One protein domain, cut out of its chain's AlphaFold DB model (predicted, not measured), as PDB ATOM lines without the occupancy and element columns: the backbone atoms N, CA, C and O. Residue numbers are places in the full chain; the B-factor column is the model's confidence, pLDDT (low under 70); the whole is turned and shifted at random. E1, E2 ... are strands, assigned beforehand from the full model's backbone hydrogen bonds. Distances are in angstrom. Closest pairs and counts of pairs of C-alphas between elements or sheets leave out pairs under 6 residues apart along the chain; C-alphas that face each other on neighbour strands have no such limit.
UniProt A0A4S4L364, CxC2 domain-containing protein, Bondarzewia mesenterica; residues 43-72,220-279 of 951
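AT A GLANCE: This is residues 43 to 72 and 220 to 279 of the 951 residues of the protein "CxC2 domain-containing protein" of Bondarzewia mesenterica (UniProt A0A4S4L364). With little regular structure, two walls of short strands make a loose sandwich: E2, E7, E4 in one, E1, E6, E5, E8, E3 in the other. The printed part has 90 residues, no named helix and eight named strands, E1 to E8 along the chain; the class is all strand, with 32 residues in strands. Sheets E2-E7-E4 and E3-E8 are antiparallel, E1-E6-E5 mixed; the whole is compact, radius of gyration of the C-alphas 12.6 A, spanning 32 by 30 by 20 A.

HOW THE PARTS SIT: Look at E7, residues 263 to 266: it is antiparallel to E2, residues 66 to 71, with N 69 and O 265 2.8 A apart, and to E4, residues 234 to 237, with N 236 and O 264 2.8 A apart. E5, residues 246 to 249, and E6, residues 254 to 257, form a hairpin, N 249 to O 254 2.7 A; E1, residues 51 to 53, is parallel to E6, N 52 to O 255 2.9 A. E8, residues 273 to 275, is antiparallel to E3, residues 220 to 223, N 275 to O 220 2.9 A. E5 and E8 come closest at C-alphas Leu 249 and His 273, 4.5 A; E5 and E7 are apart.

IN THESE COORDINATES: Find C-alpha 66 at (-47.229, -45.585, -4.627); E2 runs 13.5 A. E8 ends at C-alpha 275, (-40.989, -25.963, -9.053).

THE WHOLE: Residues 73 to 219 are not printed; C-alphas 72 and 220 are 19.5 A apart. The link E1 to E2 is long. Mean pLDDT of the printed part is 70.5; residues 43 to 58 are among those under 70.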
ATOM      1  N   GLU A  43     -47.848 -39.676  11.581       28.19
ATOM      2  CA  GLU A  43     -47.330 -38.465  12.223       28.19
ATOM      3  C   GLU A  43     -46.676 -37.617  11.128       28.19
ATOM      4  O   GLU A  43     -45.469 -37.697  10.903       28.19
ATOM      5  N   CYS A  44     -47.490 -36.859  10.395       32.69
ATOM      6  CA  CYS A  44     -47.009 -35.773   9.549       32.69
ATOM      7  C   CYS A  44     -46.839 -34.529  10.431       32.69
ATOM      8  O   CYS A  44     -47.771 -34.176  11.149       32.69
ATOM      9  N   GLU A  45     -45.688 -33.861  10.376       34.97
ATOM     10  CA  GLU A  45     -45.590 -32.473  10.836       34.97
ATOM     11  C   GLU A  45     -46.012 -31.589   9.657       34.97
ATOM     12  O   GLU A  45     -45.304 -31.459   8.655       34.97
ATOM     13  N   LEU A  46     -47.233 -31.055   9.731       35.16
ATOM     14  CA  LEU A  46     -47.687 -29.993   8.839       35.16
ATOM     15  C   LEU A  46     -46.845 -28.752   9.151       35.16
ATOM     16  O   LEU A  46     -46.954 -28.186  10.237       35.16
ATOM     17  N   ILE A  47     -46.000 -28.330   8.204       38.22
ATOM     18  CA  ILE A  47     -45.373 -27.005   8.295       38.22
ATOM     19  C   ILE A  47     -46.419 -25.936   7.946       38.22
ATOM     20  O   ILE A  47     -46.337 -24.853   8.510       38.22
ATOM     21  N   THR A  48     -47.387 -26.246   7.057       37.53
ATOM     22  CA  THR A  48     -48.594 -25.453   6.713       37.53
ATOM     23  C   THR A  48     -49.711 -26.299   6.086       37.53
ATOM     24  O   THR A  48     -49.452 -27.425   5.676       37.53
ATOM     25  N   ASP A  49     -50.899 -25.708   5.861       36.88
ATOM     26  CA  ASP A  49     -52.038 -26.270   5.100       36.88
ATOM     27  C   ASP A  49     -51.694 -26.799   3.679       36.88
ATOM     28  O   ASP A  49     -52.530 -27.462   3.062       36.88
ATOM     29  N   LYS A  50     -50.495 -26.517   3.132       35.09
ATOM     30  CA  LYS A  50     -50.057 -26.965   1.789       35.09
ATOM     31  C   LYS A  50     -48.628 -27.512   1.694       35.09
ATOM     32  O   LYS A  50     -48.291 -28.077   0.654       35.09
ATOM     33  N   ILE A  51     -47.786 -27.365   2.720       38.06
ATOM     34  CA  ILE A  51     -46.396 -27.850   2.712       38.06
ATOM     35  C   ILE A  51     -46.257 -28.977   3.734       38.06
ATOM     36  O   ILE A  51     -46.293 -28.748   4.946       38.06
ATOM     37  N   LEU A  52     -46.072 -30.197   3.232       43.75
ATOM     38  CA  LEU A  52     -45.759 -31.356   4.055       43.75
ATOM     39  C   LEU A  52     -44.248 -31.400   4.301       43.75
ATOM     40  O   LEU A  52     -43.464 -31.587   3.366       43.75
ATOM     41  N   GLN A  53     -43.831 -31.348   5.568       42.06
ATOM     42  CA  GLN A  53     -42.591 -32.013   5.959       42.06
ATOM     43  C   GLN A  53     -42.940 -33.478   6.181       42.06
ATOM     44  O   GLN A  53     -43.136 -33.948   7.302       42.06
ATOM     45  N   ALA A  54     -43.118 -34.207   5.080       39.47
ATOM     46  CA  ALA A  54     -43.358 -35.632   5.174       39.47
ATOM     47  C   ALA A  54     -42.132 -36.278   5.844       39.47
ATOM     48  O   ALA A  54     -41.020 -36.233   5.312       39.47
ATOM     49  N   LYS A  55     -42.329 -36.893   7.018       45.91
ATOM     50  CA  LYS A  55     -41.468 -38.001   7.446       45.91
ATOM     51  C   LYS A  55     -41.573 -39.049   6.342       45.91
ATOM     52  O   LYS A  55     -42.659 -39.587   6.233       45.91
ATOM     53  N   GLU A  56     -40.519 -39.258   5.546       51.47
ATOM     54  CA  GLU A  56     -40.197 -40.388   4.633       51.47
ATOM     55  C   GLU A  56     -41.357 -41.297   4.126       51.47
ATOM     56  O   GLU A  56     -41.162 -42.497   3.939       51.47
ATOM     57  N   ASN A  57     -42.568 -40.774   3.914       51.56
ATOM     58  CA  ASN A  57     -43.779 -41.566   3.706       51.56
ATOM     59  C   ASN A  57     -44.316 -41.317   2.293       51.56
ATOM     60  O   ASN A  57     -44.589 -40.164   1.954       51.56
ATOM     61  N   PRO A  58     -44.501 -42.375   1.488       67.31
ATOM     62  CA  PRO A  58     -44.943 -42.248   0.107       67.31
ATOM     63  C   PRO A  58     -46.416 -41.840  -0.021       67.31
ATOM     64  O   PRO A  58     -47.255 -42.223   0.800       67.31
ATOM     65  N   ILE A  59     -46.750 -41.132  -1.103       70.88
ATOM     66  CA  ILE A  59     -48.142 -40.899  -1.518       70.88
ATOM     67  C   ILE A  59     -48.636 -42.121  -2.286       70.88
ATOM     68  O   ILE A  59     -47.994 -42.553  -3.240       70.88
ATOM     69  N   MET A  60     -49.799 -42.651  -1.907       66.44
ATOM     70  CA  MET A  60     -50.397 -43.842  -2.515       66.44
ATOM     71  C   MET A  60     -51.792 -43.565  -3.075       66.44
ATOM     72  O   MET A  60     -52.504 -42.686  -2.587       66.44
ATOM     73  N   ASP A  61     -52.192 -44.336  -4.084       64.25
ATOM     74  CA  ASP A  61     -53.573 -44.395  -4.547       64.25
ATOM     75  C   ASP A  61     -54.454 -45.278  -3.637       64.25
ATOM     76  O   ASP A  61     -54.007 -45.870  -2.652       64.25
ATOM     77  N   ILE A  62     -55.742 -45.383  -3.977       56.31
ATOM     78  CA  ILE A  62     -56.727 -46.192  -3.237       56.31
ATOM     79  C   ILE A  62     -56.459 -47.707  -3.292       56.31
ATOM     80  O   ILE A  62     -57.127 -48.473  -2.599       56.31
ATOM     81  N   HIS A  63     -55.528 -48.141  -4.139       57.41
ATOM     82  CA  HIS A  63     -55.101 -49.525  -4.308       57.41
ATOM     83  C   HIS A  63     -53.720 -49.774  -3.692       57.41
ATOM     84  O   HIS A  63     -53.116 -50.808  -3.971       57.41
ATOM     85  N   GLU A  64     -53.235 -48.846  -2.859       56.78
ATOM     86  CA  GLU A  64     -51.926 -48.904  -2.201       56.78
ATOM     87  C   GLU A  64     -50.742 -48.887  -3.190       56.78
ATOM     88  O   GLU A  64     -49.613 -49.213  -2.818       56.78
ATOM     89  N   LYS A  65     -50.961 -48.471  -4.448       63.88
ATOM     90  CA  LYS A  65     -49.859 -48.208  -5.379       63.88
ATOM     91  C   LYS A  65     -49.259 -46.851  -5.069       63.88
ATOM     92  O   LYS A  65     -49.962 -45.847  -4.989       63.88
ATOM     93  N   ILE A  66     -47.944 -46.816  -4.926       68.75
ATOM     94  CA  ILE A  66     -47.229 -45.585  -4.627       68.75
ATOM     95  C   ILE A  66     -47.132 -44.731  -5.894       68.75
ATOM     96  O   ILE A  66     -46.672 -45.198  -6.932       68.75
ATOM     97  N   LEU A  67     -47.563 -43.479  -5.805       75.50
ATOM     98  CA  LEU A  67     -47.511 -42.493  -6.883       75.50
ATOM     99  C   LEU A  67     -46.315 -41.543  -6.737       75.50
ATOM    100  O   LEU A  67     -45.841 -40.993  -7.733       75.50
ATOM    101  N   GLU A  68     -45.840 -41.338  -5.505       85.31
ATOM    102  CA  GLU A  68     -44.710 -40.462  -5.205       85.31
ATOM    103  C   GLU A  68     -43.936 -40.934  -3.960       85.31
ATOM    104  O   GLU A  68     -44.537 -41.382  -2.980       85.31
ATOM    105  N   TRP A  69     -42.603 -40.840  -4.018       80.62
ATOM    106  CA  TRP A  69     -41.682 -41.042  -2.896       80.62
ATOM    107  C   TRP A  69     -40.812 -39.806  -2.667       80.62
ATOM    108  O   TRP A  69     -39.866 -39.563  -3.423       80.62
ATOM    109  N   TYR A  70     -41.055 -39.122  -1.553       79.69
ATOM    110  CA  TYR A  70     -40.267 -37.979  -1.107       79.69
ATOM    111  C   TYR A  70     -39.193 -38.404  -0.093       79.69
ATOM    112  O   TYR A  70     -39.507 -38.854   1.012       79.69
ATOM    113  N   LEU A  71     -37.915 -38.235  -0.448       74.50
ATOM    114  CA  LEU A  71     -36.761 -38.597   0.386       74.50
ATOM    115  C   LEU A  71     -35.860 -37.368   0.637       74.50
ATOM    116  O   LEU A  71     -34.899 -37.133  -0.108       74.50
ATOM    117  N   PRO A  72     -36.141 -36.556   1.673       74.25
ATOM    118  CA  PRO A  72     -35.347 -35.373   1.986       74.25
ATOM    119  C   PRO A  72     -33.984 -35.744   2.574       74.25
ATOM    120  O   PRO A  72     -33.878 -36.663   3.383       74.25
ATOM    121  N   THR A 220     -39.950 -24.189 -13.097       84.00
ATOM    122  CA  THR A 220     -40.656 -25.261 -13.798       84.00
ATOM    123  C   THR A 220     -42.158 -25.078 -13.591       84.00
ATOM    124  O   THR A 220     -42.646 -25.365 -12.495       84.00
ATOM    125  N   PRO A 221     -42.897 -24.571 -14.598       83.75
ATOM    126  CA  PRO A 221     -44.329 -24.345 -14.474       83.75
ATOM    127  C   PRO A 221     -45.100 -25.668 -14.320       83.75
ATOM    128  O   PRO A 221     -44.558 -26.742 -14.596       83.75
ATOM    129  N   PRO A 222     -46.381 -25.609 -13.918       84.75
ATOM    130  CA  PRO A 222     -47.219 -26.794 -13.748       84.75
ATOM    131  C   PRO A 222     -47.334 -27.621 -15.032       84.75
ATOM    132  O   PRO A 222     -47.876 -27.149 -16.034       84.75
ATOM    133  N   HIS A 223     -46.862 -28.868 -15.007       85.75
ATOM    134  CA  HIS A 223     -46.872 -29.742 -16.182       85.75
ATOM    135  C   HIS A 223     -46.975 -31.232 -15.816       85.75
ATOM    136  O   HIS A 223     -47.055 -31.605 -14.646       85.75
ATOM    137  N   ARG A 224     -47.051 -32.076 -16.854       85.56
ATOM    138  CA  ARG A 224     -46.971 -33.541 -16.789       85.56
ATOM    139  C   ARG A 224     -46.076 -34.033 -17.910       85.56
ATOM    140  O   ARG A 224     -46.209 -33.547 -19.042       85.56
ATOM    141  N   ASP A 225     -45.276 -35.048 -17.632       82.69
ATOM    142  CA  ASP A 225     -44.400 -35.639 -18.635       82.69
ATOM    143  C   ASP A 225     -45.173 -36.670 -19.449       82.69
ATOM    144  O   ASP A 225     -45.568 -37.731 -18.979       82.69
ATOM    145  N   ARG A 226     -45.477 -36.325 -20.703       74.44
ATOM    146  CA  ARG A 226     -46.367 -37.138 -21.551       74.44
ATOM    147  C   ARG A 226     -45.675 -38.322 -22.223       74.44
ATOM    148  O   ARG A 226     -46.370 -39.151 -22.803       74.44
ATOM    149  N   ASN A 227     -44.347 -38.384 -22.152       71.00
ATOM    150  CA  ASN A 227     -43.518 -39.336 -22.893       71.00
ATOM    151  C   ASN A 227     -43.044 -40.537 -22.051       71.00
ATOM    152  O   ASN A 227     -42.256 -41.337 -22.548       71.00
ATOM    153  N   SER A 228     -43.503 -40.671 -20.803       68.88
ATOM    154  CA  SER A 228     -43.250 -41.832 -19.940       68.88
ATOM    155  C   SER A 228     -44.468 -42.769 -19.888       68.88
ATOM    156  O   SER A 228     -45.544 -42.445 -20.394       68.88
ATOM    157  N   HIS A 229     -44.288 -43.967 -19.327       76.75
ATOM    158  CA  HIS A 229     -45.397 -44.851 -18.962       76.75
ATOM    159  C   HIS A 229     -46.014 -44.396 -17.635       76.75
ATOM    160  O   HIS A 229     -45.292 -43.993 -16.730       76.75
ATOM    161  N   ALA A 230     -47.333 -44.535 -17.487       77.12
ATOM    162  CA  ALA A 230     -48.062 -43.958 -16.352       77.12
ATOM    163  C   ALA A 230     -47.620 -44.510 -14.989       77.12
ATOM    164  O   ALA A 230     -47.682 -43.801 -13.989       77.12
ATOM    165  N   GLU A 231     -47.179 -45.766 -14.960       78.94
ATOM    166  CA  GLU A 231     -46.720 -46.449 -13.749       78.94
ATOM    167  C   GLU A 231     -45.219 -46.253 -13.486       78.94
ATOM    168  O   GLU A 231     -44.734 -46.635 -12.429       78.94
ATOM    169  N   TRP A 232     -44.470 -45.664 -14.425       85.44
ATOM    170  CA  TRP A 232     -43.030 -45.473 -14.275       85.44
ATOM    171  C   TRP A 232     -42.718 -44.201 -13.493       85.44
ATOM    172  O   TRP A 232     -43.373 -43.170 -13.652       85.44
ATOM    173  N   TYR A 233     -41.677 -44.281 -12.669       88.69
ATOM    174  CA  TYR A 233     -41.145 -43.145 -11.937       88.69
ATOM    175  C   TYR A 233     -40.074 -42.412 -12.733       88.69
ATOM    176  O   TYR A 233     -39.137 -43.033 -13.240       88.69
ATOM    177  N   ASP A 234     -40.154 -41.087 -12.723       91.00
ATOM    178  CA  ASP A 234     -38.993 -40.232 -12.931       91.00
ATOM    179  C   ASP A 234     -38.282 -40.008 -11.595       91.00
ATOM    180  O   ASP A 234     -38.926 -39.852 -10.553       91.00
ATOM    181  N   LEU A 235     -36.948 -40.013 -11.618       89.31
ATOM    182  CA  LEU A 235     -36.121 -39.744 -10.443       89.31
ATOM    183  C   LEU A 235     -35.511 -38.350 -10.531       89.31
ATOM    184  O   LEU A 235     -34.701 -38.061 -11.413       89.31
ATOM    185  N   LEU A 236     -35.858 -37.512  -9.564       91.44
ATOM    186  CA  LEU A 236     -35.325 -36.169  -9.395       91.44
ATOM    187  C   LEU A 236     -34.362 -36.156  -8.208       91.44
ATOM    188  O   LEU A 236     -34.645 -36.746  -7.168       91.44
ATOM    189  N   ALA A 237     -33.231 -35.468  -8.353       89.50
ATOM    190  CA  ALA A 237     -32.260 -35.276  -7.280       89.50
ATOM    191  C   ALA A 237     -31.732 -33.840  -7.293       89.50
ATOM    192  O   ALA A 237     -31.324 -33.328  -8.340       89.50
ATOM    193  N   THR A 238     -31.710 -33.194  -6.128       88.00
ATOM    194  CA  THR A 238     -31.277 -31.799  -5.981       88.00
ATOM    195  C   THR A 238     -29.850 -31.706  -5.450       88.00
ATOM    196  O   THR A 238     -29.474 -32.366  -4.478       88.00
ATOM    197  N   ILE A 239     -29.032 -30.867  -6.090       79.31
ATOM    198  CA  ILE A 239     -27.614 -30.675  -5.758       79.31
ATOM    199  C   ILE A 239     -27.217 -29.202  -5.928       79.31
ATOM    200  O   ILE A 239     -26.978 -28.762  -7.047       79.31
ATOM    201  N   SER A 240     -27.164 -28.412  -4.853       71.12
ATOM    202  CA  SER A 240     -26.661 -27.018  -4.867       71.12
ATOM    203  C   SER A 240     -26.819 -26.382  -3.480       71.12
ATOM    204  O   SER A 240     -27.749 -26.736  -2.776       71.12
ATOM    205  N   PRO A 241     -25.999 -25.413  -3.046       66.44
ATOM    206  CA  PRO A 241     -26.161 -24.770  -1.740       66.44
ATOM    207  C   PRO A 241     -27.328 -23.752  -1.689       66.44
ATOM    208  O   PRO A 241     -27.132 -22.624  -1.240       66.44
ATOM    209  N   TYR A 242     -28.533 -24.116  -2.142       68.31
ATOM    210  CA  TYR A 242     -29.751 -23.326  -1.920       68.31
ATOM    211  C   TYR A 242     -30.588 -23.907  -0.778       68.31
ATOM    212  O   TYR A 242     -30.500 -25.090  -0.435       68.31
ATOM    213  N   TRP A 243     -31.419 -23.051  -0.196       59.34
ATOM    214  CA  TRP A 243     -32.335 -23.377   0.887       59.34
ATOM    215  C   TRP A 243     -33.727 -22.832   0.553       59.34
ATOM    216  O   TRP A 243     -33.858 -21.891  -0.225       59.34
ATOM    217  N   ASN A 244     -34.755 -23.448   1.131       66.38
ATOM    218  CA  ASN A 244     -36.163 -23.084   0.973       66.38
ATOM    219  C   ASN A 244     -36.766 -23.309  -0.425       66.38
ATOM    220  O   ASN A 244     -37.695 -22.613  -0.819       66.38
ATOM    221  N   GLY A 245     -36.262 -24.292  -1.178       72.31
ATOM    222  CA  GLY A 245     -36.923 -24.712  -2.416       72.31
ATOM    223  C   GLY A 245     -38.266 -25.386  -2.134       72.31
ATOM    224  O   GLY A 245     -38.410 -26.060  -1.113       72.31
ATOM    225  N   THR A 246     -39.211 -25.279  -3.069       78.62
ATOM    226  CA  THR A 246     -40.519 -25.950  -2.998       78.62
ATOM    227  C   THR A 246     -40.739 -26.803  -4.247       78.62
ATOM    228  O   THR A 246     -40.382 -26.395  -5.349       78.62
ATOM    229  N   PHE A 247     -41.310 -27.994  -4.078       83.50
ATOM    230  CA  PHE A 247     -41.784 -28.859  -5.161       83.50
ATOM    231  C   PHE A 247     -43.278 -29.075  -4.974       83.50
ATOM    232  O   PHE A 247     -43.696 -29.561  -3.927       83.50
ATOM    233  N   GLU A 248     -44.092 -28.712  -5.953       82.50
ATOM    234  CA  GLU A 248     -45.548 -28.723  -5.823       82.50
ATOM    235  C   GLU A 248     -46.171 -29.824  -6.678       82.50
ATOM    236  O   GLU A 248     -45.830 -29.993  -7.846       82.50
ATOM    237  N   LEU A 249     -47.145 -30.529  -6.111       78.31
ATOM    238  CA  LEU A 249     -48.040 -31.479  -6.764       78.31
ATOM    239  C   LEU A 249     -49.451 -30.889  -6.829       78.31
ATOM    240  O   LEU A 249     -50.362 -31.264  -6.082       78.31
ATOM    241  N   LEU A 250     -49.651 -29.948  -7.749       70.88
ATOM    242  CA  LEU A 250     -50.882 -29.155  -7.854       70.88
ATOM    243  C   LEU A 250     -52.145 -29.990  -8.078       70.88
ATOM    244  O   LEU A 250     -53.223 -29.601  -7.638       70.88
ATOM    245  N   GLY A 251     -52.024 -31.151  -8.730       64.62
ATOM    246  CA  GLY A 251     -53.159 -32.049  -8.969       64.62
ATOM    247  C   GLY A 251     -53.786 -32.619  -7.692       64.62
ATOM    248  O   GLY A 251     -54.949 -33.011  -7.717       64.62
ATOM    249  N   ILE A 252     -53.029 -32.649  -6.592       66.62
ATOM    250  CA  ILE A 252     -53.460 -33.169  -5.287       66.62
ATOM    251  C   ILE A 252     -53.295 -32.143  -4.154       66.62
ATOM    252  O   ILE A 252     -53.610 -32.446  -3.007       66.62
ATOM    253  N   GLY A 253     -52.834 -30.926  -4.465       57.50
ATOM    254  CA  GLY A 253     -52.716 -29.820  -3.510       57.50
ATOM    255  C   GLY A 253     -51.602 -29.978  -2.471       57.50
ATOM    256  O   GLY A 253     -51.686 -29.363  -1.412       57.50
ATOM    257  N   VAL A 254     -50.583 -30.792  -2.755       64.94
ATOM    258  CA  VAL A 254     -49.462 -31.073  -1.842       64.94
ATOM    259  C   VAL A 254     -48.205 -30.355  -2.316       64.94
ATOM    260  O   VAL A 254     -47.950 -30.316  -3.513       64.94
ATOM    261  N   SER A 255     -47.397 -29.839  -1.393       71.50
ATOM    262  CA  SER A 255     -46.065 -29.297  -1.685       71.50
ATOM    263  C   SER A 255     -45.024 -29.870  -0.726       71.50
ATOM    264  O   SER A 255     -45.317 -30.113   0.446       71.50
ATOM    265  N   PHE A 256     -43.802 -30.060  -1.212       73.81
ATOM    266  CA  PHE A 256     -42.670 -30.586  -0.460       73.81
ATOM    267  C   PHE A 256     -41.525 -29.586  -0.406       73.81
ATOM    268  O   PHE A 256     -41.331 -28.784  -1.321       73.81
ATOM    269  N   GLN A 257     -40.706 -29.694   0.638       76.88
ATOM    270  CA  GLN A 257     -39.478 -28.922   0.732       76.88
ATOM    271  C   GLN A 257     -38.412 -29.490  -0.219       76.88
ATOM    272  O   GLN A 257     -37.816 -30.543  -0.015       76.88
ATOM    273  N   TYR A 258     -38.110 -28.759  -1.275       82.31
ATOM    274  CA  TYR A 258     -37.215 -29.189  -2.339       82.31
ATOM    275  C   TYR A 258     -35.785 -28.688  -2.137       82.31
ATOM    276  O   TYR A 258     -35.164 -28.192  -3.068       82.31
ATOM    277  N   ASN A 259     -35.265 -28.779  -0.909       81.75
ATOM    278  CA  ASN A 259     -33.895 -28.373  -0.569       81.75
ATOM    279  C   ASN A 259     -32.842 -29.282  -1.216       81.75
ATOM    280  O   ASN A 259     -33.153 -30.358  -1.719       81.75
ATOM    281  N   SER A 260     -31.576 -28.864  -1.171       82.38
ATOM    282  CA  SER A 260     -30.451 -29.679  -1.632       82.38
ATOM    283  C   SER A 260     -30.318 -31.003  -0.887       82.38
ATOM    284  O   SER A 260     -30.439 -31.062   0.336       82.38
ATOM    285  N   GLY A 261     -30.000 -32.060  -1.631       78.12
ATOM    286  CA  GLY A 261     -29.862 -33.415  -1.111       78.12
ATOM    287  C   GLY A 261     -31.169 -34.195  -1.012       78.12
ATOM    288  O   GLY A 261     -31.159 -35.307  -0.482       78.12
ATOM    289  N   THR A 262     -32.267 -33.638  -1.520       84.31
ATOM    290  CA  THR A 262     -33.569 -34.299  -1.637       84.31
ATOM    291  C   THR A 262     -33.626 -35.136  -2.915       84.31
ATOM    292  O   THR A 262     -33.141 -34.722  -3.970       84.31
ATOM    293  N   MET A 263     -34.243 -36.315  -2.818       86.00
ATOM    294  CA  MET A 263     -34.615 -37.143  -3.963       86.00
ATOM    295  C   MET A 263     -36.133 -37.318  -4.000       86.00
ATOM    296  O   MET A 263     -36.751 -37.529  -2.957       86.00
ATOM    297  N   ILE A 264     -36.718 -37.256  -5.194       88.75
ATOM    298  CA  ILE A 264     -38.143 -37.509  -5.427       88.75
ATOM    299  C   ILE A 264     -38.270 -38.575  -6.516       88.75
ATOM    300  O   ILE A 264     -37.682 -38.416  -7.585       88.75
ATOM    301  N   ALA A 265     -39.020 -39.647  -6.254       88.06
ATOM    302  CA  ALA A 265     -39.482 -40.564  -7.298       88.06
ATOM    303  C   ALA A 265     -40.956 -40.279  -7.595       88.06
ATOM    304  O   ALA A 265     -41.772 -40.326  -6.678       88.06
ATOM    305  N   LEU A 266     -41.297 -39.967  -8.846       90.19
ATOM    306  CA  LEU A 266     -42.611 -39.422  -9.197       90.19
ATOM    307  C   LEU A 266     -43.208 -40.085 -10.438       90.19
ATOM    308  O   LEU A 266     -42.561 -40.130 -11.482       90.19
ATOM    309  N   CYS A 267     -44.482 -40.482 -10.371       87.94
ATOM    310  CA  CYS A 267     -45.298 -40.772 -11.557       87.94
ATOM    311  C   CYS A 267     -45.656 -39.469 -12.299       87.94
ATOM    312  O   CYS A 267     -46.782 -38.967 -12.219       87.94
ATOM    313  N   SER A 268     -44.692 -38.902 -13.018       84.88
ATOM    314  CA  SER A 268     -44.753 -37.582 -13.669       84.88
ATOM    315  C   SER A 268     -45.820 -37.453 -14.770       84.88
ATOM    316  O   SER A 268     -46.318 -36.352 -15.029       84.88
ATOM    317  N   GLN A 269     -46.225 -38.564 -15.399       85.25
ATOM    318  CA  GLN A 269     -47.328 -38.588 -16.369       85.25
ATOM    319  C   GLN A 269     -48.702 -38.472 -15.692       85.25
ATOM    320  O   GLN A 269     -49.657 -37.956 -16.283       85.25
ATOM    321  N   VAL A 270     -48.816 -38.953 -14.451       82.50
ATOM    322  CA  VAL A 270     -50.067 -38.974 -13.680       82.50
ATOM    323  C   VAL A 270     -50.209 -37.691 -12.866       82.50
ATOM    324  O   VAL A 270     -51.264 -37.048 -12.891       82.50
ATOM    325  N   LEU A 271     -49.140 -37.299 -12.172       81.50
ATOM    326  CA  LEU A 271     -49.129 -36.193 -11.226       81.50
ATOM    327  C   LEU A 271     -48.666 -34.894 -11.891       81.50
ATOM    328  O   LEU A 271     -47.545 -34.778 -12.384       81.50
ATOM    329  N   THR A 272     -49.548 -33.889 -11.878       86.44
ATOM    330  CA  THR A 272     -49.190 -32.525 -12.286       86.44
ATOM    331  C   THR A 272     -48.238 -31.929 -11.259       86.44
ATOM    332  O   THR A 272     -48.630 -31.825 -10.093       86.44
ATOM    333  N   HIS A 273     -47.052 -31.506 -11.693       88.06
ATOM    334  CA  HIS A 273     -45.998 -31.030 -10.803       88.06
ATOM    335  C   HIS A 273     -45.330 -29.723 -11.276       88.06
ATOM    336  O   HIS A 273     -45.355 -29.400 -12.468       88.06
ATOM    337  N   SER A 274     -44.766 -28.961 -10.334       87.69
ATOM    338  CA  SER A 274     -44.069 -27.682 -10.562       87.69
ATOM    339  C   SER A 274     -42.942 -27.431  -9.554       87.69
ATOM    340  O   SER A 274     -42.926 -27.976  -8.453       87.69
ATOM    341  N   VAL A 275     -42.005 -26.558  -9.937       85.00
ATOM    342  CA  VAL A 275     -40.989 -25.963  -9.053       85.00
ATOM    343  C   VAL A 275     -41.110 -24.437  -9.189       85.00
ATOM    344  O   VAL A 275     -40.617 -23.893 -10.188       85.00
ATOM    345  N   PRO A 276     -41.833 -23.763  -8.268       74.12
ATOM    346  CA  PRO A 276     -42.088 -22.322  -8.316       74.12
ATOM    347  C   PRO A 276     -40.870 -21.493  -7.875       74.12
ATOM    348  O   PRO A 276     -39.810 -22.031  -7.547       74.12
ATOM    349  N   ASN A 277     -41.022 -20.164  -7.882       66.19
ATOM    350  CA  ASN A 277     -39.996 -19.243  -7.400       66.19
ATOM    351  C   ASN A 277     -39.818 -19.352  -5.878       66.19
ATOM    352  O   ASN A 277     -40.774 -19.615  -5.150       66.19
ATOM    353  N   ILE A 278     -38.589 -19.148  -5.403       59.22
ATOM    354  CA  ILE A 278     -38.274 -19.146  -3.973       59.22
ATOM    355  C   ILE A 278     -38.471 -17.721  -3.456       59.22
ATOM    356  O   ILE A 278     -37.547 -16.911  -3.507       59.22
ATOM    357  N   ASP A 279     -39.661 -17.417  -2.941       47.94
ATOM    358  CA  ASP A 279     -39.878 -16.182  -2.187       47.94
ATOM    359  C   ASP A 279     -39.423 -16.418  -0.739       47.94
ATOM    360  O   ASP A 279     -40.028 -17.179   0.016       47.94
TER     361      ASP A 279